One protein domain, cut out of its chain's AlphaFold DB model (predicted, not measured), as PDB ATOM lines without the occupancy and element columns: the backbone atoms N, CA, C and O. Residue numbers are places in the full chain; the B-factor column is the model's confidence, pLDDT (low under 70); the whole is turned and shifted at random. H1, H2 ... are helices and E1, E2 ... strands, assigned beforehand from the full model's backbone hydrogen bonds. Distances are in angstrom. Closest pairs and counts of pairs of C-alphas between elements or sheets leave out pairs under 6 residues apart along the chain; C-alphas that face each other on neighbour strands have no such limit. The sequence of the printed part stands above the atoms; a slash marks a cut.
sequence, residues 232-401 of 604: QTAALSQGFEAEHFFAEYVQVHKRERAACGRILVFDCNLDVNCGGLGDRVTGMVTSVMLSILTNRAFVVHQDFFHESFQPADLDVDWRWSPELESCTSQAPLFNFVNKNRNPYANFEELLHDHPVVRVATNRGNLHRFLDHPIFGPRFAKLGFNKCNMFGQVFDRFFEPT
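AT A GLANCE: This is residues 232 to 401 of the 604 residues of the protein "Mettl24 protein" of Symbiodinium pilosum (UniProt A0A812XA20). A small twisted sheet of four parallel strands, in the order E2, E1, E5, E4, has H3 packed over one face, while the long helix H2 stands beside it next to edge strand E2. H9 crosses H3 and leads into E6, which pairs with E3 as a small antiparallel ribbon apart from E2; H7 and H8 make a corner, and H1 lies far out. The printed part has 170 residues with nine named helices and six named strands, in the order H1 H2 E1 H3 E2 H4 E3 H5 E4 H6 E5 H7 H8 H9 E6, of mixed class. It is compact, with a radius of gyration of the C-alphas of 15.1 A, and rounded, spanning 40 by 35 by 31 A.

HOW THE PARTS SIT: E1, residues 263 to 267, is parallel to E2, residues 297 to 301, with N 266 and O 299 at 2.8 A. On its other side is E5, residues 356 to 360, also parallel, with N 265 and O 357 at 2.8 A. E5 is parallel to edge strand E4, residues 333 to 335, with N 334 and O 358 at 2.8 A. H3, residues 277 to 293, is over E1 at a height over the sheet of 8.9 A and runs along the strands, at 10 degrees to E1 on the local plane: two layers, a helix on one face of a sheet. E1, H3, E2 form a strand-helix-strand unit, two parallel neighbours with a helix between; E4, H6, E5, with H6 at residues 347 to 352, form another, and both crossovers are right-handed. H6 only grazes the sheet, and so does H5, residues 322 to 328. H2, residues 239 to 258, is at the sheet's level, with a height of 2.6 A; His 253 and Ala 297 are its closest C-alphas to E2, 4.1 A apart. H9, residues 389 to 397, touches H3 at residues 285 to 289 alone, about perpendicular at 81 degrees, with the C-alphas of Val 285 and Phe 394 closest at 6.2 A. E3, residues 309 to 311, and E6, residues 398 to 400, are antiparallel, with N 310 and O 399 at 2.8 A. H7, residues 366 to 370, and H8, residues 375 to 381, touch only at the corner, the C-alphas of Leu 370 and Gly 376 being closest at 4.0 A. Every O i to N i+4 pair is within hydrogen-bond range in H1, residues 232 to 236, and in H3, H6, H7, H8 and H9; H2 has 15 of 16, H5 has 1 of 3 with 3 of 4 O i to N i+3 pairs, and H4, residues 305 to 308, is too short for such a pair.

IN THESE COORDINATES: H1 begins at C-alpha 232, (-52.837, 54.975, -32.580). H2 is 29.9 A long, H3 24.5 A, H9 12.6 A and E5 13.6 A. E6 ends at C-alpha 400, (-48.708, 39.608, -35.150).

THE WHOLE: The two C-alphas farthest apart, those of Thr 233 and Gln 330, are 43.0 A apart. The printed part has no cut, and the link from E4 to H6 is long. The mean pLDDT of the printed part is 86.5, and residues 232 to 240 and 340 to 344 are under 70.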
ATOM      1  N   GLN A 232     -52.745  53.664 -31.913       50.25
ATOM      2  CA  GLN A 232     -52.837  54.975 -32.580       50.25
ATOM      3  C   GLN A 232     -52.586  56.150 -31.620       50.25
ATOM      4  O   GLN A 232     -51.842  57.066 -31.956       50.25
ATOM      5  N   THR A 233     -53.120  56.109 -30.398       50.91
ATOM      6  CA  THR A 233     -52.844  57.135 -29.373       50.91
ATOM      7  C   THR A 233     -51.407  57.086 -28.847       50.91
ATOM      8  O   THR A 233     -50.851  58.128 -28.517       50.91
ATOM      9  N   ALA A 234     -50.779  55.904 -28.815       50.03
ATOM     10  CA  ALA A 234     -49.374  55.746 -28.428       50.03
ATOM     11  C   ALA A 234     -48.378  56.217 -29.510       50.03
ATOM     12  O   ALA A 234     -47.241  56.550 -29.184       50.03
ATOM     13  N   ALA A 235     -48.789  56.247 -30.783       46.34
ATOM     14  CA  ALA A 235     -48.023  56.866 -31.867       46.34
ATOM     15  C   ALA A 235     -48.131  58.402 -31.815       46.34
ATOM     16  O   ALA A 235     -47.118  59.092 -31.861       46.34
ATOM     17  N   LEU A 236     -49.341  58.929 -31.590       45.69
ATOM     18  CA  LEU A 236     -49.596  60.371 -31.456       45.69
ATOM     19  C   LEU A 236     -48.881  61.014 -30.253       45.69
ATOM     20  O   LEU A 236     -48.587  62.207 -30.283       45.69
ATOM     21  N   SER A 237     -48.580  60.249 -29.199       48.25
ATOM     22  CA  SER A 237     -47.881  60.754 -28.009       48.25
ATOM     23  C   SER A 237     -46.358  60.873 -28.162       48.25
ATOM     24  O   SER A 237     -45.726  61.497 -27.312       48.25
ATOM     25  N   GLN A 238     -45.755  60.310 -29.218       56.56
ATOM     26  CA  GLN A 238     -44.300  60.369 -29.440       56.56
ATOM     27  C   GLN A 238     -43.836  61.665 -30.124       56.56
ATOM     28  O   GLN A 238     -42.637  61.935 -30.187       56.56
ATOM     29  N   GLY A 239     -44.774  62.503 -30.573       59.84
ATOM     30  CA  GLY A 239     -44.472  63.785 -31.199       59.84
ATOM     31  C   GLY A 239     -43.864  63.657 -32.602       59.84
ATOM     32  O   GLY A 239     -43.419  62.600 -33.041       59.84
ATOM     33  N   PHE A 240     -43.844  64.781 -33.319       65.88
ATOM     34  CA  PHE A 240     -43.436  64.867 -34.726       65.88
ATOM     35  C   PHE A 240     -41.999  64.366 -34.998       65.88
ATOM     36  O   PHE A 240     -41.730  63.779 -36.044       65.88
ATOM     37  N   GLU A 241     -41.069  64.556 -34.054       74.50
ATOM     38  CA  GLU A 241     -39.659  64.171 -34.232       74.50
ATOM     39  C   GLU A 241     -39.447  62.647 -34.278       74.50
ATOM     40  O   GLU A 241     -38.624  62.165 -35.060       74.50
ATOM     41  N   ALA A 242     -40.191  61.876 -33.479       75.19
ATOM     42  CA  ALA A 242     -40.107  60.415 -33.468       75.19
ATOM     43  C   ALA A 242     -40.671  59.798 -34.754       75.19
ATOM     44  O   ALA A 242     -40.075  58.872 -35.311       75.19
ATOM     45  N   GLU A 243     -41.781  60.334 -35.267       79.44
ATOM     46  CA  GLU A 243     -42.338  59.896 -36.550       79.44
ATOM     47  C   GLU A 243     -41.367  60.164 -37.701       79.44
ATOM     48  O   GLU A 243     -41.112  59.270 -38.511       79.44
ATOM     49  N   HIS A 244     -40.757  61.354 -37.727       85.12
ATOM     50  CA  HIS A 244     -39.742  61.701 -38.716       85.12
ATOM     51  C   HIS A 244     -38.524  60.767 -38.645       85.12
ATOM     52  O   HIS A 244     -38.072  60.262 -39.671       85.12
ATOM     53  N   PHE A 245     -38.027  60.472 -37.438       88.44
ATOM     54  CA  PHE A 245     -36.894  59.568 -37.224       88.44
ATOM     55  C   PHE A 245     -37.115  58.178 -37.840       88.44
ATOM     56  O   PHE A 245     -36.231  57.646 -38.514       88.44
ATOM     57  N   PHE A 246     -38.295  57.582 -37.644       88.94
ATOM     58  CA  PHE A 246     -38.599  56.287 -38.254       88.94
ATOM     59  C   PHE A 246     -38.849  56.399 -39.759       88.94
ATOM     60  O   PHE A 246     -38.393  55.527 -40.496       88.94
ATOM     61  N   ALA A 247     -39.500  57.466 -40.231       89.81
ATOM     62  CA  ALA A 247     -39.744  57.691 -41.656       89.81
ATOM     63  C   ALA A 247     -38.438  57.792 -42.469       89.81
ATOM     64  O   ALA A 247     -38.348  57.224 -43.560       89.81
ATOM     65  N   GLU A 248     -37.402  58.440 -41.926       93.38
ATOM     66  CA  GLU A 248     -36.061  58.455 -42.528       93.38
ATOM     67  C   GLU A 248     -35.494  57.037 -42.674       93.38
ATOM     68  O   GLU A 248     -34.975  56.665 -43.732       93.38
ATOM     69  N   TYR A 249     -35.632  56.214 -41.631       95.94
ATOM     70  CA  TYR A 249     -35.145  54.841 -41.659       95.94
ATOM     71  C   TYR A 249     -35.891  53.964 -42.674       95.94
ATOM     72  O   TYR A 249     -35.253  53.135 -43.322       95.94
ATOM     73  N   VAL A 250     -37.200  54.163 -42.876       96.31
ATOM     74  CA  VAL A 250     -37.965  53.446 -43.915       96.31
ATOM     75  C   VAL A 250     -37.302  53.608 -45.289       96.31
ATOM     76  O   VAL A 250     -37.097  52.628 -46.010       96.31
ATOM     77  N   GLN A 251     -36.883  54.832 -45.629       96.62
ATOM     78  CA  GLN A 251     -36.212  55.112 -46.903       96.62
ATOM     79  C   GLN A 251     -34.843  54.431 -47.001       96.62
ATOM     80  O   GLN A 251     -34.500  53.870 -48.046       96.62
ATOM     81  N   VAL A 252     -34.067  54.449 -45.911       96.94
ATOM     82  CA  VAL A 252     -32.780  53.743 -45.837       96.94
ATOM     83  C   VAL A 252     -32.986  52.247 -46.044       96.94
ATOM     84  O   VAL A 252     -32.353  51.658 -46.916       96.94
ATOM     85  N   HIS A 253     -33.900  51.633 -45.295       97.38
ATOM     86  CA  HIS A 253     -34.154  50.198 -45.361       97.38
ATOM     87  C   HIS A 253     -34.544  49.757 -46.771       97.38
ATOM     88  O   HIS A 253     -33.943  48.830 -47.312       97.38
ATOM     89  N   LYS A 254     -35.497  50.457 -47.397       95.44
ATOM     90  CA  LYS A 254     -35.964  50.153 -48.755       95.44
ATOM     91  C   LYS A 254     -34.832  50.217 -49.780       95.44
ATOM     92  O   LYS A 254     -34.681  49.294 -50.582       95.44
ATOM     93  N   ARG A 255     -34.009  51.272 -49.727       95.88
ATOM     94  CA  ARG A 255     -32.868  51.462 -50.633       95.88
ATOM     95  C   ARG A 255     -31.799  50.390 -50.438       95.88
ATOM     96  O   ARG A 255     -31.407  49.737 -51.401       95.88
ATOM     97  N   GLU A 256     -31.327  50.210 -49.206       96.06
ATOM     98  CA  GLU A 256     -30.193  49.324 -48.925       96.06
ATOM     99  C   GLU A 256     -30.552  47.847 -49.116       96.06
ATOM    100  O   GLU A 256     -29.731  47.077 -49.621       96.06
ATOM    101  N   ARG A 257     -31.788  47.450 -48.780       94.31
ATOM    102  CA  ARG A 257     -32.272  46.080 -48.990       94.31
ATOM    103  C   ARG A 257     -32.349  45.739 -50.475       94.31
ATOM    104  O   ARG A 257     -31.860  44.687 -50.872       94.31
ATOM    105  N   ALA A 258     -32.942  46.618 -51.285       92.50
ATOM    106  CA  ALA A 258     -33.099  46.388 -52.721       92.50
ATOM    107  C   ALA A 258     -31.751  46.335 -53.457       92.50
ATOM    108  O   ALA A 258     -31.595  45.577 -54.410       92.50
ATOM    109  N   ALA A 259     -30.774  47.123 -53.004       92.88
ATOM    110  CA  ALA A 259     -29.455  47.193 -53.619       92.88
ATOM    111  C   ALA A 259     -28.481  46.096 -53.150       92.88
ATOM    112  O   ALA A 259     -27.355  46.065 -53.641       92.88
ATOM    113  N   CYS A 260     -28.852  45.248 -52.176       91.69
ATOM    114  CA  CYS A 260     -27.876  44.456 -51.410       91.69
ATOM    115  C   CYS A 260     -26.696  45.330 -50.920       91.69
ATOM    116  O   CYS A 260     -25.539  44.916 -50.951       91.69
ATOM    117  N   GLY A 261     -26.999  46.572 -50.522       93.56
ATOM    118  CA  GLY A 261     -26.021  47.582 -50.137       93.56
ATOM    119  C   GLY A 261     -25.563  47.370 -48.701       93.56
ATOM    120  O   GLY A 261     -24.796  46.456 -48.394       93.56
ATOM    121  N   ARG A 262     -26.042  48.219 -47.791       95.88
ATOM    122  CA  ARG A 262     -25.737  48.110 -46.366       95.88
ATOM    123  C   ARG A 262     -26.784  47.269 -45.636       95.88
ATOM    124  O   ARG A 262     -27.880  47.744 -45.363       95.88
ATOM    125  N   ILE A 263     -26.451  46.032 -45.272       96.81
ATOM    126  CA  ILE A 263     -27.388  45.100 -44.620       96.81
ATOM    127  C   ILE A 263     -26.854  44.649 -43.258       96.81
ATOM    128  O   ILE A 263     -25.663  44.371 -43.099       96.81
ATOM    129  N   LEU A 264     -27.751  44.564 -42.275       96.62
ATOM    130  CA  LEU A 264     -27.537  43.892 -40.999       96.62
ATOM    131  C   LEU A 264     -28.516  42.724 -40.880       96.62
ATOM    132  O   LEU A 264     -29.723  42.921 -40.756       96.62
ATOM    133  N   VAL A 265     -27.978  41.509 -40.871       95.94
ATOM    134  CA  VAL A 265     -28.739  40.283 -40.630       95.94
ATOM    135  C   VAL A 265     -28.653  39.932 -39.147       95.94
ATOM    136  O   VAL A 265     -27.568  39.652 -38.641       95.94
ATOM    137  N   PHE A 266     -29.782  39.915 -38.445       95.25
ATOM    138  CA  PHE A 266     -29.877  39.286 -37.132       95.25
ATOM    139  C   PHE A 266     -29.924  37.768 -37.312       95.25
ATOM    140  O   PHE A 266     -30.930  37.231 -37.775       95.25
ATOM    141  N   ASP A 267     -28.830  37.088 -36.975       92.12
ATOM    142  CA  ASP A 267     -28.621  35.678 -37.290       92.12
ATOM    143  C   ASP A 267     -28.617  34.816 -36.028       92.12
ATOM    144  O   ASP A 267     -27.589  34.566 -35.398       92.12
ATOM    145  N   CYS A 268     -29.817  34.404 -35.633       89.19
ATOM    146  CA  CYS A 268     -30.068  33.608 -34.441       89.19
ATOM    147  C   CYS A 268     -31.070  32.504 -34.766       89.19
ATOM    148  O   CYS A 268     -32.160  32.428 -34.191       89.19
ATOM    149  N   ASN A 269     -30.677  31.637 -35.694       84.31
ATOM    150  CA  ASN A 269     -31.398  30.423 -36.058       84.31
ATOM    151  C   ASN A 269     -31.120  29.262 -35.069       84.31
ATOM    152  O   ASN A 269     -30.548  29.442 -33.982       84.31
ATOM    153  N   LEU A 270     -31.622  28.070 -35.371       75.56
ATOM    154  CA  LEU A 270     -31.462  26.862 -34.562       75.56
ATOM    155  C   LEU A 270     -30.007  26.370 -34.501       75.56
ATOM    156  O   LEU A 270     -29.656  25.720 -33.512       75.56
ATOM    157  N   ASP A 271     -29.171  26.719 -35.481       76.69
ATOM    158  CA  ASP A 271     -27.763  26.312 -35.562       76.69
ATOM    159  C   ASP A 271     -26.851  27.231 -34.741       76.69
ATOM    160  O   ASP A 271     -25.975  26.759 -34.016       76.69
ATOM    161  N   VAL A 272     -27.092  28.546 -34.781       76.44
ATOM    162  CA  VAL A 272     -26.314  29.549 -34.026       76.44
ATOM    163  C   VAL A 272     -26.646  29.525 -32.521       76.44
ATOM    164  O   VAL A 272     -25.826  29.925 -31.695       76.44
ATOM    165  N   ASN A 273     -27.821  29.000 -32.144       78.62
ATOM    166  CA  ASN A 273     -28.272  28.782 -30.763       78.62
ATOM    167  C   ASN A 273     -28.102  30.006 -29.835       78.62
ATOM    168  O   ASN A 273     -27.374  29.981 -28.841       78.62
ATOM    169  N   CYS A 274     -28.856  31.069 -30.111       85.56
ATOM    170  CA  CYS A 274     -28.895  32.279 -29.283       85.56
ATOM    171  C   CYS A 274     -29.821  32.178 -28.053       85.56
ATOM    172  O   CYS A 274     -30.396  33.179 -27.638       85.56
ATOM    173  N   GLY A 275     -30.008  30.986 -27.478       85.12
ATOM    174  CA  GLY A 275     -30.849  30.800 -26.291       85.12
ATOM    175  C   GLY A 275     -32.354  30.705 -26.576       85.12
ATOM    176  O   GLY A 275     -32.775  30.222 -27.638       85.12
ATOM    177  N   GLY A 276     -33.155  31.079 -25.572       83.94
ATOM    178  CA  GLY A 276     -34.618  30.994 -25.559       83.94
ATOM    179  C   GLY A 276     -35.326  32.157 -26.269       83.94
ATOM    180  O   GLY A 276     -34.707  32.948 -26.973       83.94
ATOM    181  N   LEU A 277     -36.648  32.276 -26.091       86.31
ATOM    182  CA  LEU A 277     -37.442  33.299 -26.789       86.31
ATOM    183  C   LEU A 277     -37.058  34.708 -26.322       86.31
ATOM    184  O   LEU A 277     -36.771  35.575 -27.143       86.31
ATOM    185  N   GLY A 278     -37.017  34.900 -24.998       86.75
ATOM    186  CA  GLY A 278     -36.603  36.154 -24.361       86.75
ATOM    187  C   GLY A 278     -35.260  36.648 -24.894       86.75
ATOM    188  O   GLY A 278     -35.140  37.789 -25.330       86.75
ATOM    189  N   ASP A 279     -34.284  35.748 -24.928       86.44
ATOM    190  CA  ASP A 279     -32.918  35.989 -25.392       86.44
ATOM    191  C   ASP A 279     -32.870  36.482 -26.845       86.44
ATOM    192  O   ASP A 279     -32.301  37.536 -27.143       86.44
ATOM    193  N   ARG A 280     -33.523  35.738 -27.746       89.19
ATOM    194  CA  ARG A 280     -33.535  36.026 -29.184       89.19
ATOM    195  C   ARG A 280     -34.219  37.352 -29.488       89.19
ATOM    196  O   ARG A 280     -33.634  38.192 -30.160       89.19
ATOM    197  N   VAL A 281     -35.418  37.585 -28.953       91.81
ATOM    198  CA  VAL A 281     -36.162  38.822 -29.242       91.81
ATOM    199  C   VAL A 281     -35.459  40.043 -28.650       91.81
ATOM    200  O   VAL A 281     -35.391  41.087 -29.296       91.81
ATOM    201  N   THR A 282     -34.854  39.922 -27.468       89.56
ATOM    202  CA  THR A 282     -34.101  41.038 -26.878       89.56
ATOM    203  C   THR A 282     -32.872  41.400 -27.726       89.56
ATOM    204  O   THR A 282     -32.601  42.583 -27.974       89.56
ATOM    205  N   GLY A 283     -32.144  40.392 -28.218       90.19
ATOM    206  CA  GLY A 283     -31.036  40.585 -29.152       90.19
ATOM    207  C   GLY A 283     -31.477  41.166 -30.499       90.19
ATOM    208  O   GLY A 283     -30.816  42.052 -31.045       90.19
ATOM    209  N   MET A 284     -32.633  40.731 -30.996       93.88
ATOM    210  CA  MET A 284     -33.219  41.187 -32.254       93.88
ATOM    211  C   MET A 284     -33.601  42.667 -32.207       93.88
ATOM    212  O   MET A 284     -33.160  43.432 -33.058       93.88
ATOM    213  N   VAL A 285     -34.338  43.108 -31.183       94.06
ATOM    214  CA  VAL A 285     -34.733  44.524 -31.033       94.06
ATOM    215  C   VAL A 285     -33.507  45.420 -30.814       94.06
ATOM    216  O   VAL A 285     -33.441  46.537 -31.321       94.06
ATOM    217  N   THR A 286     -32.475  44.917 -30.130       91.44
ATOM    218  CA  THR A 286     -31.177  45.612 -30.051       91.44
ATOM    219  C   THR A 286     -30.535  45.766 -31.437       91.44
ATOM    220  O   THR A 286     -29.956  46.807 -31.738       91.44
ATOM    221  N   SER A 287     -30.651  44.744 -32.286       93.50
ATOM    222  CA  SER A 287     -30.100  44.738 -33.644       93.50
ATOM    223  C   SER A 287     -30.870  45.656 -34.601       93.50
ATOM    224  O   SER A 287     -30.248  46.239 -35.482       93.50
ATOM    225  N   VAL A 288     -32.173  45.861 -34.379       95.31
ATOM    226  CA  VAL A 288     -32.962  46.907 -35.057       95.31
ATOM    227  C   VAL A 288     -32.389  48.293 -34.759       95.31
ATOM    228  O   VAL A 288     -32.115  49.068 -35.665       95.31
ATOM    229  N   MET A 289     -32.130  48.615 -33.490       92.06
ATOM    230  CA  MET A 289     -31.531  49.916 -33.164       92.06
ATOM    231  C   MET A 289     -30.137  50.083 -33.767       92.06
ATOM    232  O   MET A 289     -29.780  51.167 -34.221       92.06
ATOM    233  N   LEU A 290     -29.360  49.002 -33.807       91.81
ATOM    234  CA  LEU A 290     -28.045  48.996 -34.434       91.81
ATOM    235  C   LEU A 290     -28.123  49.224 -35.953       91.81
ATOM    236  O   LEU A 290     -27.287  49.947 -36.495       91.81
ATOM    237  N   SER A 291     -29.113  48.651 -36.644       94.81
ATOM    238  CA  SER A 291     -29.298  48.868 -38.083       94.81
ATOM    239  C   SER A 291     -29.691  50.314 -38.383       94.81
ATOM    240  O   SER A 291     -29.126  50.910 -39.298       94.81
ATOM    241  N   ILE A 292     -30.561  50.912 -37.559       93.69
ATOM    242  CA  ILE A 292     -30.933  52.330 -37.668       93.69
ATOM    243  C   ILE A 292     -29.702  53.222 -37.482       93.69
ATOM    244  O   ILE A 292     -29.411  54.061 -38.329       93.69
ATOM    245  N   LEU A 293     -28.933  53.005 -36.411       90.75
ATOM    246  CA  LEU A 293     -27.746  53.811 -36.103       90.75
ATOM    247  C   LEU A 293     -26.627  53.684 -37.148       90.75
ATOM    248  O   LEU A 293     -25.827  54.601 -37.298       90.75
ATOM    249  N   THR A 294     -26.569  52.573 -37.884       92.38
ATOM    250  CA  THR A 294     -25.538  52.329 -38.910       92.38
ATOM    251  C   THR A 294     -26.037  52.501 -40.345       92.38
ATOM    252  O   THR A 294     -25.289  52.204 -41.280       92.38
ATOM    253  N   ASN A 295     -27.264  52.999 -40.535       94.69
ATOM    254  CA  ASN A 295     -27.915  53.157 -41.838       94.69
ATOM    255  C   ASN A 295     -27.901  51.865 -42.675       94.69
ATOM    256  O   ASN A 295     -27.484  51.863 -43.835       94.69
ATOM    257  N   ARG A 296     -28.322  50.754 -42.064       96.31
ATOM    258  CA  ARG A 296     -28.412  49.430 -42.692       96.31
ATOM    259  C   ARG A 296     -29.860  48.984 -42.794       96.31
ATOM    260  O   ARG A 296     -30.621  49.179 -41.851       96.31
ATOM    261  N   ALA A 297     -30.212  48.293 -43.873       97.19
ATOM    262  CA  ALA A 297     -31.435  47.505 -43.903       97.19
ATOM    263  C   ALA A 297     -31.353  46.356 -42.890       97.19
ATOM    264  O   ALA A 297     -30.333  45.667 -42.787       97.19
ATOM    265  N   PHE A 298     -32.437  46.150 -42.149       97.75
ATOM    266  CA  PHE A 298     -32.534  45.119 -41.121       97.75
ATOM    267  C   PHE A 298     -33.144  43.838 -41.683       97.75
ATOM    268  O   PHE A 298     -34.189  43.873 -42.323       97.75
ATOM    269  N   VAL A 299     -32.531  42.688 -41.421       96.69
ATOM    270  CA  VAL A 299     -33.054  41.394 -41.870       96.69
ATOM    271  C   VAL A 299     -33.052  40.406 -40.712       96.69
ATOM    272  O   VAL A 299     -32.066  40.296 -39.990       96.69
ATOM    273  N   VAL A 300     -34.141  39.659 -40.541       95.25
ATOM    274  CA  VAL A 300     -34.267  38.623 -39.512       95.25
ATOM    275  C   VAL A 300     -34.010  37.250 -40.113       95.25
ATOM    276  O   VAL A 300     -34.778  36.778 -40.949       95.25
ATOM    277  N   HIS A 301     -32.979  36.577 -39.610       91.38
ATOM    278  CA  HIS A 301     -32.713  35.163 -39.841       91.38
ATOM    279  C   HIS A 301     -32.878  34.395 -38.518       91.38
ATOM    280  O   HIS A 301     -31.926  34.073 -37.805       91.38
ATOM    281  N   GLN A 302     -34.140  34.155 -38.159       89.19
ATOM    282  CA  GLN A 302     -34.554  33.391 -36.983       89.19
ATOM    283  C   GLN A 302     -35.702  32.455 -37.375       89.19
ATOM    284  O   GLN A 302     -36.705  32.895 -37.943       89.19
ATOM    285  N   ASP A 303     -35.576  31.174 -37.035       82.06
ATOM    286  CA  ASP A 303     -36.598  30.177 -37.347       82.06
ATOM    287  C   ASP A 303     -37.951  30.523 -36.716       82.06
ATOM    288  O   ASP A 303     -38.029  30.970 -35.566       82.06
ATOM    289  N   PHE A 304     -39.022  30.281 -37.476       82.00
ATOM    290  CA  PHE A 304     -40.428  30.438 -37.074       82.00
ATOM    291  C   PHE A 304     -40.864  31.863 -36.690       82.00
ATOM    292  O   PHE A 304     -42.043  32.087 -36.411       82.00
ATOM    293  N   PHE A 305     -39.961  32.849 -36.694       91.06
ATOM    294  CA  PHE A 305     -40.315  34.217 -36.318       91.06
ATOM    295  C   PHE A 305     -41.266  34.858 -37.339       91.06
ATOM    296  O   PHE A 305     -42.279  35.423 -36.947       91.06
ATOM    297  N   HIS A 306     -41.007  34.678 -38.640       91.81
ATOM    298  CA  HIS A 306     -41.864  35.181 -39.724       91.81
ATOM    299  C   HIS A 306     -43.218  34.450 -39.849       91.81
ATOM    300  O   HIS A 306     -44.115  34.932 -40.531       91.81
ATOM    301  N   GLU A 307     -43.377  33.287 -39.206       90.88
ATOM    302  CA  GLU A 307     -44.674  32.599 -39.091       90.88
ATOM    303  C   GLU A 307     -45.542  33.246 -37.992       90.88
ATOM    304  O   GLU A 307     -46.772  33.213 -38.052       90.88
ATOM    305  N   SER A 308     -44.898  33.870 -36.999       93.75
ATOM    306  CA  SER A 308     -45.552  34.486 -35.837       93.75
ATOM    307  C   SER A 308     -45.749  35.996 -36.010       93.75
ATOM    308  O   SER A 308     -46.777  36.535 -35.609       93.75
ATOM    309  N   PHE A 309     -44.794  36.678 -36.646       96.06
ATOM    310  CA  PHE A 309     -44.823  38.118 -36.891       96.06
ATOM    311  C   PHE A 309     -44.640  38.451 -38.369       96.06
ATOM    312  O   PHE A 309     -43.957  37.746 -39.108       96.06
ATOM    313  N   GLN A 310     -45.215  39.575 -38.769       96.38
ATOM    314  CA  GLN A 310     -45.069  40.207 -40.072       96.38
ATOM    315  C   GLN A 310     -44.523  41.637 -39.915       96.38
ATOM    316  O   GLN A 310     -44.554  42.184 -38.804       96.38
ATOM    317  N   PRO A 311     -43.994  42.250 -40.991       97.00
ATOM    318  CA  PRO A 311     -43.642  43.665 -40.984       97.00
ATOM    319  C   PRO A 311     -44.831  44.538 -40.583       97.00
ATOM    320  O   PRO A 311     -45.888  44.455 -41.202       97.00
ATOM    321  N   ALA A 312     -44.648  45.367 -39.551       93.62
ATOM    322  CA  ALA A 312     -45.647  46.358 -39.139       93.62
ATOM    323  C   ALA A 312     -45.738  47.543 -40.123       93.62
ATOM    324  O   ALA A 312     -46.742  48.249 -40.157       93.62
ATOM    325  N   ASP A 313     -44.686  47.754 -40.914       92.06
ATOM    326  CA  ASP A 313     -44.641  48.662 -42.056       92.06
ATOM    327  C   ASP A 313     -44.162  47.860 -43.275       92.06
ATOM    328  O   ASP A 313     -43.118  47.203 -43.222       92.06
ATOM    329  N   LEU A 314     -44.935  47.882 -44.363       90.69
ATOM    330  CA  LEU A 314     -44.642  47.114 -45.575       90.69
ATOM    331  C   LEU A 314     -43.378  47.603 -46.295       90.69
ATOM    332  O   LEU A 314     -42.739  46.811 -46.987       90.69
ATOM    333  N   ASP A 315     -42.988  48.869 -46.116       93.31
ATOM    334  CA  ASP A 315     -41.740  49.402 -46.667       93.31
ATOM    335  C   ASP A 315     -40.508  48.999 -45.826       93.31
ATOM    336  O   ASP A 315     -39.369  49.141 -46.280       93.31
ATOM    337  N   VAL A 316     -40.715  48.419 -44.636       95.06
ATOM    338  CA  VAL A 316     -39.667  47.848 -43.774       95.06
ATOM    339  C   VAL A 316     -39.765  46.323 -43.761       95.06
ATOM    340  O   VAL A 316     -39.913  45.682 -42.719       95.06
ATOM    341  N   ASP A 317     -39.663  45.704 -44.940       95.38
ATOM    342  CA  ASP A 317     -39.656  44.245 -45.026       95.38
ATOM    343  C   ASP A 317     -38.354  43.676 -44.446       95.38
ATOM    344  O   ASP A 317     -37.294  43.720 -45.073       95.38
ATOM    345  N   TRP A 318     -38.422  43.167 -43.221       96.06
ATOM    346  CA  TRP A 318     -37.296  42.552 -42.521       96.06
ATOM    347  C   TRP A 318     -37.182  41.048 -42.768       96.06
ATOM    348  O   TRP A 318     -36.244  40.419 -42.276       96.06
ATOM    349  N   ARG A 319     -38.113  40.433 -43.501       94.38
ATOM    350  CA  ARG A 319     -38.127  38.977 -43.681       94.38
ATOM    351  C   ARG A 319     -36.905  38.528 -44.472       94.38
ATOM    352  O   ARG A 319     -36.422  39.233 -45.361       94.38
ATOM    353  N   TRP A 320     -36.388  37.353 -44.148       89.19
ATOM    354  CA  TRP A 320     -35.383  36.702 -44.980       89.19
ATOM    355  C   TRP A 320     -35.992  36.273 -46.323       89.19
ATOM    356  O   TRP A 320     -37.161  35.889 -46.366       89.19
ATOM    357  N   SER A 321     -35.210  36.315 -47.403       84.56
ATOM    358  CA  SER A 321     -35.608  35.778 -48.707       84.56
ATOM    359  C   SER A 321     -34.411  35.136 -49.429       84.56
ATOM    360  O   SER A 321     -33.269  35.511 -49.145       84.56
ATOM    361  N   PRO A 322     -34.629  34.177 -50.349       81.56
ATOM    362  CA  PRO A 322     -33.545  33.537 -51.101       81.56
ATOM    363  C   PRO A 322     -32.687  34.520 -51.909       81.56
ATOM    364  O   PRO A 322     -31.489  34.316 -52.075       81.56
ATOM    365  N   GLU A 323     -33.262  35.629 -52.374       83.06
ATOM    366  CA  GLU A 323     -32.532  36.658 -53.122       83.06
ATOM    367  C   GLU A 323     -31.441  37.303 -52.257       83.06
ATOM    368  O   GLU A 323     -30.330  37.556 -52.732       83.06
ATOM    369  N   LEU A 324     -31.725  37.493 -50.963       87.81
ATOM    370  CA  LEU A 324     -30.757  38.018 -50.003       87.81
ATOM    371  C   LEU A 324     -29.638  37.027 -49.693       87.81
ATOM    372  O   LEU A 324     -28.546  37.457 -49.326       87.81
ATOM    373  N   GLU A 325     -29.862  35.722 -49.847       86.25
ATOM    374  CA  GLU A 325     -28.866  34.690 -49.543       86.25
ATOM    375  C   GLU A 325     -27.583  34.881 -50.364       86.25
ATOM    376  O   GLU A 325     -26.470  34.733 -49.845       86.25
ATOM    377  N   SER A 326     -27.735  35.320 -51.617       85.31
ATOM    378  CA  SER A 326     -26.624  35.610 -52.527       85.31
ATOM    379  C   SER A 326     -25.655  36.668 -51.983       85.31
ATOM    380  O   SER A 326     -24.444  36.526 -52.144       85.31
ATOM    381  N   CYS A 327     -26.165  37.693 -51.290       88.06
ATOM    382  CA  CYS A 327     -25.369  38.818 -50.797       88.06
ATOM    383  C   CYS A 327     -25.073  38.762 -49.288       88.06
ATOM    384  O   CYS A 327     -24.246  39.523 -48.790       88.06
ATOM    385  N   THR A 328     -25.702  37.844 -48.551       90.88
ATOM    386  CA  THR A 328     -25.573  37.742 -47.086       90.88
ATOM    387  C   THR A 328     -24.860  36.479 -46.605       90.88
ATOM    388  O   THR A 328     -24.253  36.513 -45.536       90.88
ATOM    389  N   SER A 329     -24.867  35.378 -47.365       85.31
ATOM    390  CA  SER A 329     -24.324  34.081 -46.916       85.31
ATOM    391  C   SER A 329     -22.834  34.125 -46.543       85.31
ATOM    392  O   SER A 329     -22.436  33.550 -45.528       85.31
ATOM    393  N   GLN A 330     -22.025  34.855 -47.317       87.19
ATOM    394  CA  GLN A 330     -20.576  35.008 -47.108       87.19
ATOM    395  C   GLN A 330     -20.202  36.181 -46.189       87.19
ATOM    396  O   GLN A 330     -19.021  36.439 -45.958       87.19
ATOM    397  N   ALA A 331     -21.188  36.916 -45.667       92.25
ATOM    398  CA  ALA A 331     -20.926  38.061 -44.809       92.25
ATOM    399  C   ALA A 331     -20.316  37.631 -43.458       92.25
ATOM    400  O   ALA A 331     -20.679  36.575 -42.920       92.25
ATOM    401  N   PRO A 332     -19.428  38.450 -42.865       93.19
ATOM    402  CA  PRO A 332     -18.834  38.155 -41.568       93.19
ATOM    403  C   PRO A 332     -19.900  38.050 -40.471       93.19
ATOM    404  O   PRO A 332     -20.776  38.910 -40.343       93.19
ATOM    405  N   LEU A 333     -19.789  36.994 -39.658       91.56
ATOM    406  CA  LEU A 333     -20.626  36.769 -38.483       91.56
ATOM    407  C   LEU A 333     -19.965  37.337 -37.224       91.56
ATOM    408  O   LEU A 333     -19.032  36.761 -36.662       91.56
ATOM    409  N   PHE A 334     -20.521  38.432 -36.722       90.44
ATOM    410  CA  PHE A 334     -20.178  39.016 -35.436       90.44
ATOM    411  C   PHE A 334     -20.986  38.340 -34.328       90.44
ATOM    412  O   PHE A 334     -22.144  38.672 -34.063       90.44
ATOM    413  N   ASN A 335     -20.365  37.359 -33.677       88.69
ATOM    414  CA  ASN A 335     -20.993  36.611 -32.596       88.69
ATOM    415  C   ASN A 335     -20.765  37.288 -31.230       88.69
ATOM    416  O   ASN A 335     -19.646  37.303 -30.700       88.69
ATOM    417  N   PHE A 336     -21.843  37.815 -30.651       86.06
ATOM    418  CA  PHE A 336     -21.925  38.408 -29.314       86.06
ATOM    419  C   PHE A 336     -22.767  37.588 -28.328       86.06
ATOM    420  O   PHE A 336     -23.045  38.058 -27.223       86.06
ATOM    421  N   VAL A 337     -23.149  36.361 -28.686       86.19
ATOM    422  CA  VAL A 337     -23.885  35.463 -27.791       86.19
ATOM    423  C   VAL A 337     -23.082  35.259 -26.503       86.19
ATOM    424  O   VAL A 337     -21.891  34.946 -26.529       86.19
ATOM    425  N   ASN A 338     -23.732  35.479 -25.361       82.31
ATOM    426  CA  ASN A 338     -23.165  35.407 -24.014       82.31
ATOM    427  C   ASN A 338     -21.976  36.348 -23.735       82.31
ATOM    428  O   ASN A 338     -21.304  36.186 -22.716       82.31
ATOM    429  N   LYS A 339     -21.712  37.353 -24.581       76.25
ATOM    430  CA  LYS A 339     -20.618  38.307 -24.350       76.25
ATOM    431  C   LYS A 339     -21.081  39.490 -23.496       76.25
ATOM    432  O   LYS A 339     -21.963  40.243 -23.885       76.25
ATOM    433  N   ASN A 340     -20.412  39.686 -22.355       64.25
ATOM    434  CA  ASN A 340     -20.699  40.775 -21.407       64.25
ATOM    435  C   ASN A 340     -19.949  42.088 -21.697       64.25
ATOM    436  O   ASN A 340     -20.312  43.127 -21.136       64.25
ATOM    437  N   ARG A 341     -18.910  42.065 -22.554       61.59
ATOM    438  CA  ARG A 341     -18.252  43.299 -23.031       61.59
ATOM    439  C   ARG A 341     -19.290  44.204 -23.703       61.59
ATOM    440  O   ARG A 341     -20.344  43.730 -24.115       61.59
ATOM    441  N   ASN A 342     -19.019  45.506 -23.776       62.94
ATOM    442  CA  ASN A 342     -19.875  46.451 -24.492       62.94
ATOM    443  C   ASN A 342     -19.376  46.626 -25.937       62.94
ATOM    444  O   ASN A 342     -18.669  47.597 -26.197       62.94
ATOM    445  N   PRO A 343     -19.700  45.718 -26.887       63.38
ATOM    446  CA  PRO A 343     -19.318  45.916 -28.285       63.38
ATOM    447  C   PRO A 343     -20.023  47.138 -28.896       63.38
ATOM    448  O   PRO A 343     -19.616  47.612 -29.947       63.38
ATOM    449  N   TYR A 344     -21.050  47.669 -28.223       66.88
ATOM    450  CA  TYR A 344     -21.839  48.815 -28.663       66.88
ATOM    451  C   TYR A 344     -21.234  50.172 -28.272       66.88
ATOM    452  O   TYR A 344     -21.850  51.194 -28.538       66.88
ATOM    453  N   ALA A 345     -20.055  50.213 -27.644       70.31
ATOM    454  CA  ALA A 345     -19.334  51.476 -27.459       70.31
ATOM    455  C   ALA A 345     -18.715  51.981 -28.779       70.31
ATOM    456  O   ALA A 345     -18.719  53.177 -29.033       70.31
ATOM    457  N   ASN A 346     -18.250  51.060 -29.635       77.44
ATOM    458  CA  ASN A 346     -17.540  51.371 -30.884       77.44
ATOM    459  C   ASN A 346     -18.130  50.584 -32.073       77.44
ATOM    460  O   ASN A 346     -17.401  50.132 -32.954       77.44
ATOM    461  N   PHE A 347     -19.446  50.337 -32.088       80.06
ATOM    462  CA  PHE A 347     -20.051  49.511 -33.144       80.06
ATOM    463  C   PHE A 347     -19.928  50.146 -34.533       80.06
ATOM    464  O   PHE A 347     -19.894  49.415 -35.519       80.06
ATOM    465  N   GLU A 348     -19.882  51.481 -34.616       79.69
ATOM    466  CA  GLU A 348     -19.716  52.189 -35.885       79.69
ATOM    467  C   GLU A 348     -18.401  51.776 -36.534       79.69
ATOM    468  O   GLU A 348     -18.431  51.285 -37.654       79.69
ATOM    469  N   GLU A 349     -17.293  51.854 -35.792       83.06
ATOM    470  CA  GLU A 349     -15.963  51.404 -36.217       83.06
ATOM    471  C   GLU A 349     -15.950  49.902 -36.532       83.06
ATOM    472  O   GLU A 349     -15.517  49.497 -37.606       83.06
ATOM    473  N   LEU A 350     -16.503  49.074 -35.637       83.44
ATOM    474  CA  LEU A 350     -16.496  47.614 -35.788       83.44
ATOM    475  C   LEU A 350     -17.211  47.131 -37.056       83.44
ATOM    476  O   LEU A 350     -16.835  46.113 -37.634       83.44
ATOM    477  N   LEU A 351     -18.285  47.816 -37.451       87.62
ATOM    478  CA  LEU A 351     -19.113  47.422 -38.586       87.62
ATOM    479  C   LEU A 351     -18.820  48.249 -39.840       87.62
ATOM    480  O   LEU A 351     -19.331  47.894 -40.900       87.62
ATOM    481  N   HIS A 352     -18.056  49.343 -39.743       82.69
ATOM    482  CA  HIS A 352     -17.882  50.333 -40.808       82.69
ATOM    483  C   HIS A 352     -17.480  49.693 -42.142       82.69
ATOM    484  O   HIS A 352     -18.168  49.892 -43.147       82.69
ATOM    485  N   ASP A 353     -16.441  48.857 -42.110       86.06
ATOM    486  CA  ASP A 353     -15.759  48.318 -43.294       86.06
ATOM    487  C   ASP A 353     -16.502  47.156 -43.969       86.06
ATOM    488  O   ASP A 353     -16.052  46.607 -44.976       86.06
ATOM    489  N   HIS A 354     -17.665  46.775 -43.440       91.19
ATOM    490  CA  HIS A 354     -18.444  45.652 -43.941       91.19
ATOM    491  C   HIS A 354     -19.814  46.129 -44.441       91.19
ATOM    492  O   HIS A 354     -20.655  46.514 -43.624       91.19
ATOM    493  N   PRO A 355     -20.098  46.110 -45.758       92.31
ATOM    494  CA  PRO A 355     -21.399  46.522 -46.288       92.31
ATOM    495  C   PRO A 355     -22.512  45.572 -45.836       92.31
ATOM    496  O   PRO A 355     -23.551  46.024 -45.376       92.31
ATOM    497  N   VAL A 356     -22.261  44.267 -45.801       95.25
ATOM    498  CA  VAL A 356     -23.195  43.289 -45.240       95.25
ATOM    499  C   VAL A 356     -22.572  42.649 -44.009       95.25
ATOM    500  O   VAL A 356     -21.414  42.234 -44.042       95.25
ATOM    501  N   VAL A 357     -23.328  42.586 -42.912       95.12
ATOM    502  CA  VAL A 357     -22.893  41.970 -41.652       95.12
ATOM    503  C   VAL A 357     -23.961  41.036 -41.113       95.12
ATOM    504  O   VAL A 357     -25.157  41.317 -41.207       95.12
ATOM    505  N   ARG A 358     -23.528  39.939 -40.497       94.00
ATOM    506  CA  ARG A 358     -24.387  39.048 -39.715       94.00
ATOM    507  C   ARG A 358     -24.067  39.251 -38.243       94.00
ATOM    508  O   ARG A 358     -22.901  39.273 -37.861       94.00
ATOM    509  N   VAL A 359     -25.084  39.413 -37.408       92.12
ATOM    510  CA  VAL A 359     -24.940  39.670 -35.973       92.12
ATOM    511  C   VAL A 359     -25.741  38.633 -35.203       92.12
ATOM    512  O   VAL A 359     -26.958  38.554 -35.343       92.12
ATOM    513  N   ALA A 360     -25.059  37.872 -34.350       91.56
ATOM    514  CA  ALA A 360     -25.690  36.936 -33.426       91.56
ATOM    515  C   ALA A 360     -25.563  37.474 -32.001       91.56
ATOM    516  O   ALA A 360     -24.453  37.676 -31.508       91.56
ATOM    517  N   THR A 361     -26.679  37.718 -31.319       88.50
ATOM    518  CA  THR A 361     -26.672  38.230 -29.944       88.50
ATOM    519  C   THR A 361     -27.909  37.774 -29.185       88.50
ATOM    520  O   THR A 361     -29.000  37.698 -29.738       88.50
ATOM    521  N   ASN A 362     -27.727  37.496 -27.898       85.31
ATOM    522  CA  ASN A 362     -28.795  37.217 -26.941       85.31
ATOM    523  C   ASN A 362     -28.889  38.280 -25.832       85.31
ATOM    524  O   ASN A 362     -29.514  38.054 -24.801       85.31
ATOM    525  N   ARG A 363     -28.222  39.430 -26.010       78.81
ATOM    526  CA  ARG A 363     -28.115  40.486 -24.994       78.81
ATOM    527  C   ARG A 363     -28.923  41.719 -25.395       78.81
ATOM    528  O   ARG A 363     -28.780  42.227 -26.507       78.81
ATOM    529  N   GLY A 364     -29.697  42.248 -24.453       78.38
ATOM    530  CA  GLY A 364     -30.452  43.490 -24.597       78.38
ATOM    531  C   GLY A 364     -29.652  44.728 -24.250       78.38
ATOM    532  O   GLY A 364     -29.501  45.067 -23.078       78.38
ATOM    533  N   ASN A 365     -29.187  45.454 -25.262       80.75
ATOM    534  CA  ASN A 365     -28.316  46.616 -25.053       80.75
ATOM    535  C   ASN A 365     -29.015  47.960 -25.280       80.75
ATOM    536  O   ASN A 365     -28.356  48.992 -25.263       80.75
ATOM    537  N   LEU A 366     -30.346  47.971 -25.405       85.56
ATOM    538  CA  LEU A 366     -31.133  49.193 -25.609       85.56
ATOM    539  C   LEU A 366     -30.855  50.285 -24.564       85.56
ATOM    540  O   LEU A 366     -30.613  51.434 -24.915       85.56
ATOM    541  N   HIS A 367     -30.785  49.923 -23.281       82.81
ATOM    542  CA  HIS A 367     -30.449  50.877 -22.219       82.81
ATOM    543  C   HIS A 367     -29.043  51.474 -22.377       82.81
ATOM    544  O   HIS A 367     -28.839  52.619 -21.998       82.81
ATOM    545  N   ARG A 368     -28.084  50.740 -22.961       83.19
ATOM    546  CA  ARG A 368     -26.733  51.264 -23.205       83.19
ATOM    547  C   ARG A 368     -26.741  52.349 -24.272       83.19
ATOM    548  O   ARG A 368     -25.938  53.265 -24.175       83.19
ATOM    549  N   PHE A 369     -27.647  52.276 -25.248       85.75
ATOM    550  CA  PHE A 369     -27.848  53.363 -26.206       85.75
ATOM    551  C   PHE A 369     -28.434  54.609 -25.532       85.75
ATOM    552  O   PHE A 369     -28.008  55.719 -25.840       85.75
ATOM    553  N   LEU A 370     -29.355  54.429 -24.577       87.00
ATOM    554  CA  LEU A 370     -29.915  55.526 -23.776       87.00
ATOM    555  C   LEU A 370     -28.888  56.148 -22.819       87.00
ATOM    556  O   LEU A 370     -28.909  57.353 -22.603       87.00
ATOM    557  N   ASP A 371     -27.982  55.338 -22.271       86.06
ATOM    558  CA  ASP A 371     -26.905  55.792 -21.385       86.06
ATOM    559  C   ASP A 371     -25.667  56.293 -22.177       86.06
ATOM    560  O   ASP A 371     -24.699  56.767 -21.581       86.06
ATOM    561  N   HIS A 372     -25.661  56.193 -23.516       86.19
ATOM    562  CA  HIS A 372     -24.531  56.607 -24.354       86.19
ATOM    563  C   HIS A 372     -24.435  58.140 -24.431       86.19
ATOM    564  O   HIS A 372     -25.442  58.783 -24.736       86.19
ATOM    565  N   PRO A 373     -23.244  58.752 -24.278       86.62
ATOM    566  CA  PRO A 373     -23.106  60.212 -24.240       86.62
ATOM    567  C   PRO A 373     -23.574  60.913 -25.524       86.62
ATOM    568  O   PRO A 373     -24.072  62.031 -25.461       86.62
ATOM    569  N   ILE A 374     -23.444  60.254 -26.681       84.94
ATOM    570  CA  ILE A 374     -23.844  60.817 -27.983       84.94
ATOM    571  C   ILE A 374     -25.309  60.499 -28.315       84.94
ATOM    572  O   ILE A 374     -26.047  61.367 -28.777       84.94
ATOM    573  N   PHE A 375     -25.754  59.260 -28.085       86.00
ATOM    574  CA  PHE A 375     -27.065  58.801 -28.558       86.00
ATOM    575  C   PHE A 375     -28.172  59.020 -27.527       86.00
ATOM    576  O   PHE A 375     -29.308  59.291 -27.907       86.00
ATOM    577  N   GLY A 376     -27.841  58.964 -26.236       88.81
ATOM    578  CA  GLY A 376     -28.777  59.137 -25.130       88.81
ATOM    579  C   GLY A 376     -29.579  60.435 -25.215       88.81
ATOM    580  O   GLY A 376     -30.807  60.365 -25.253       88.81
ATOM    581  N   PRO A 377     -28.933  61.612 -25.348       90.44
ATOM    582  CA  PRO A 377     -29.646  62.880 -25.491       90.44
ATOM    583  C   PRO A 377     -30.561  62.931 -26.721       90.44
ATOM    584  O   PRO A 377     -31.646  63.506 -26.653       90.44
ATOM    585  N   ARG A 378     -30.154  62.316 -27.842       89.12
ATOM    586  CA  ARG A 378     -30.975  62.237 -29.060       89.12
ATOM    587  C   ARG A 378     -32.207  61.364 -28.830       89.12
ATOM    588  O   ARG A 378     -33.310  61.791 -29.141       89.12
ATOM    589  N   PHE A 379     -32.041  60.176 -28.257       89.94
ATOM    590  CA  PHE A 379     -33.156  59.267 -27.992       89.94
ATOM    591  C   PHE A 379     -34.121  59.802 -26.932       89.94
ATOM    592  O   PHE A 379     -35.326  59.636 -27.086       89.94
ATOM    593  N   ALA A 380     -33.616  60.506 -25.918       88.06
ATOM    594  CA  ALA A 380     -34.458  61.173 -24.931       88.06
ATOM    595  C   ALA A 380     -35.362  62.247 -25.566       88.06
ATOM    596  O   ALA A 380     -36.534  62.332 -25.209       88.06
ATOM    597  N   LYS A 381     -34.857  63.023 -26.542       87.88
ATOM    598  CA  LYS A 381     -35.670  63.997 -27.301       87.88
ATOM    599  C   LYS A 381     -36.782  63.335 -28.119       87.88
ATOM    600  O   LYS A 381     -37.872  63.882 -28.200       87.88
ATOM    601  N   LEU A 382     -36.535  62.127 -28.628       85.62
ATOM    602  CA  LEU A 382     -37.535  61.304 -29.324       85.62
ATOM    603  C   LEU A 382     -38.532  60.618 -28.365       85.62
ATOM    604  O   LEU A 382     -39.321  59.782 -28.793       85.62
ATOM    605  N   GLY A 383     -38.480  60.916 -27.062       86.69
ATOM    606  CA  GLY A 383     -39.379  60.348 -26.057       86.69
ATOM    607  C   GLY A 383     -38.995  58.949 -25.567       86.69
ATOM    608  O   GLY A 383     -39.735  58.361 -24.772       86.69
ATOM    609  N   PHE A 384     -37.845  58.402 -25.981       88.56
ATOM    610  CA  PHE A 384     -37.388  57.102 -25.496       88.56
ATOM    611  C   PHE A 384     -36.821  57.181 -24.079       88.56
ATOM    612  O   PHE A 384     -36.028  58.053 -23.725       88.56
ATOM    613  N   ASN A 385     -37.166  56.181 -23.278       86.94
ATOM    614  CA  ASN A 385     -36.638  55.945 -21.947       86.94
ATOM    615  C   ASN A 385     -36.490  54.436 -21.683       86.94
ATOM    616  O   ASN A 385     -36.847  53.584 -22.501       86.94
ATOM    617  N   LYS A 386     -35.953  54.086 -20.507       86.31
ATOM    618  CA  LYS A 386     -35.661  52.690 -20.129       86.31
ATOM    619  C   LYS A 386     -36.906  51.795 -20.052       86.31
ATOM    620  O   LYS A 386     -36.762  50.578 -20.107       86.31
ATOM    621  N   CYS A 387     -38.096  52.379 -19.926       84.19
ATOM    622  CA  CYS A 387     -39.363  51.663 -19.847       84.19
ATOM    623  C   CYS A 387     -40.015  51.443 -21.217       84.19
ATOM    624  O   CYS A 387     -40.528  50.357 -21.465       84.19
ATOM    625  N   ASN A 388     -39.997  52.436 -22.108       86.88
ATOM    626  CA  ASN A 388     -40.786  52.384 -23.344       86.88
ATOM    627  C   ASN A 388     -39.996  51.947 -24.590       86.88
ATOM    628  O   ASN A 388     -40.603  51.411 -25.514       86.88
ATOM    629  N   MET A 389     -38.667  52.113 -24.622       89.56
ATOM    630  CA  MET A 389     -37.883  51.963 -25.856       89.56
ATOM    631  C   MET A 389     -38.029  50.575 -26.484       89.56
ATOM    632  O   MET A 389     -38.195  50.459 -27.692       89.56
ATOM    633  N   PHE A 390     -38.006  49.515 -25.671       91.44
ATOM    634  CA  PHE A 390     -38.162  48.156 -26.187       91.44
ATOM    635  C   PHE A 390     -39.517  47.961 -26.873       91.44
ATOM    636  O   PHE A 390     -39.553  47.540 -28.024       91.44
ATOM    637  N   GLY A 391     -40.619  48.260 -26.176       90.50
ATOM    638  CA  GLY A 391     -41.959  48.051 -26.715       90.50
ATOM    639  C   GLY A 391     -42.249  48.942 -27.918       90.50
ATOM    640  O   GLY A 391     -42.800  48.455 -28.896       90.50
ATOM    641  N   GLN A 392     -41.797  50.200 -27.901       89.06
ATOM    642  CA  GLN A 392     -41.976  51.123 -29.025       89.06
ATOM    643  C   GLN A 392     -41.223  50.659 -30.275       89.06
ATOM    644  O   GLN A 392     -41.805  50.622 -31.354       89.06
ATOM    645  N   VAL A 393     -39.956  50.246 -30.141       91.88
ATOM    646  CA  VAL A 393     -39.182  49.718 -31.277       91.88
ATOM    647  C   VAL A 393     -39.770  48.390 -31.757       91.88
ATOM    648  O   VAL A 393     -39.931  48.196 -32.959       91.88
ATOM    649  N   PHE A 394     -40.133  47.487 -30.838       94.06
ATOM    650  CA  PHE A 394     -40.736  46.203 -31.191       94.06
ATOM    651  C   PHE A 394     -42.034  46.400 -31.981       94.06
ATOM    652  O   PHE A 394     -42.159  45.896 -33.095       94.06
ATOM    653  N   ASP A 395     -42.972  47.186 -31.450       91.50
ATOM    654  CA  ASP A 395     -44.277  47.408 -32.073       91.50
ATOM    655  C   ASP A 395     -44.184  48.223 -33.370       91.50
ATOM    656  O   ASP A 395     -45.154  48.240 -34.128       91.50
ATOM    657  N   ARG A 396     -43.052  48.883 -33.654       90.31
ATOM    658  CA  ARG A 396     -42.858  49.607 -34.914       90.31
ATOM    659  C   ARG A 396     -42.358  48.734 -36.060       90.31
ATOM    660  O   ARG A 396     -42.567  49.091 -37.213       90.31
ATOM    661  N   PHE A 397     -41.747  47.594 -35.752       94.75
ATOM    662  CA  PHE A 397     -41.194  46.670 -36.746       94.75
ATOM    663  C   PHE A 397     -42.008  45.383 -36.871       94.75
ATOM    664  O   PHE A 397     -42.099  44.813 -37.960       94.75
ATOM    665  N   PHE A 398     -42.606  44.923 -35.775       95.50
ATOM    666  CA  PHE A 398     -43.217  43.605 -35.686       95.50
ATOM    667  C   PHE A 398     -44.704  43.720 -35.355       95.50
ATOM    668  O   PHE A 398     -45.112  44.319 -34.358       95.50
ATOM    669  N   GLU A 399     -45.530  43.107 -36.193       94.25
ATOM    670  CA  GLU A 399     -46.961  42.946 -35.968       94.25
ATOM    671  C   GLU A 399     -47.315  41.454 -35.952       94.25
ATOM    672  O   GLU A 399     -46.721  40.698 -36.720       94.25
ATOM    673  N   PRO A 400     -48.231  40.986 -35.086       94.88
ATOM    674  CA  PRO A 400     -48.708  39.608 -35.150       94.88
ATOM    675  C   PRO A 400     -49.247  39.242 -36.534       94.88
ATOM    676  O   PRO A 400     -50.005  40.004 -37.132       94.88
ATOM    677  N   THR A 401     -48.921  38.046 -37.025       96.19
ATOM    678  CA  THR A 401     -49.639  37.480 -38.178       96.19
ATOM    679  C   THR A 401     -51.103  37.207 -37.805       96.19
ATOM    680  O   THR A 401     -51.410  37.029 -36.623       96.19
TER     681      THR A 401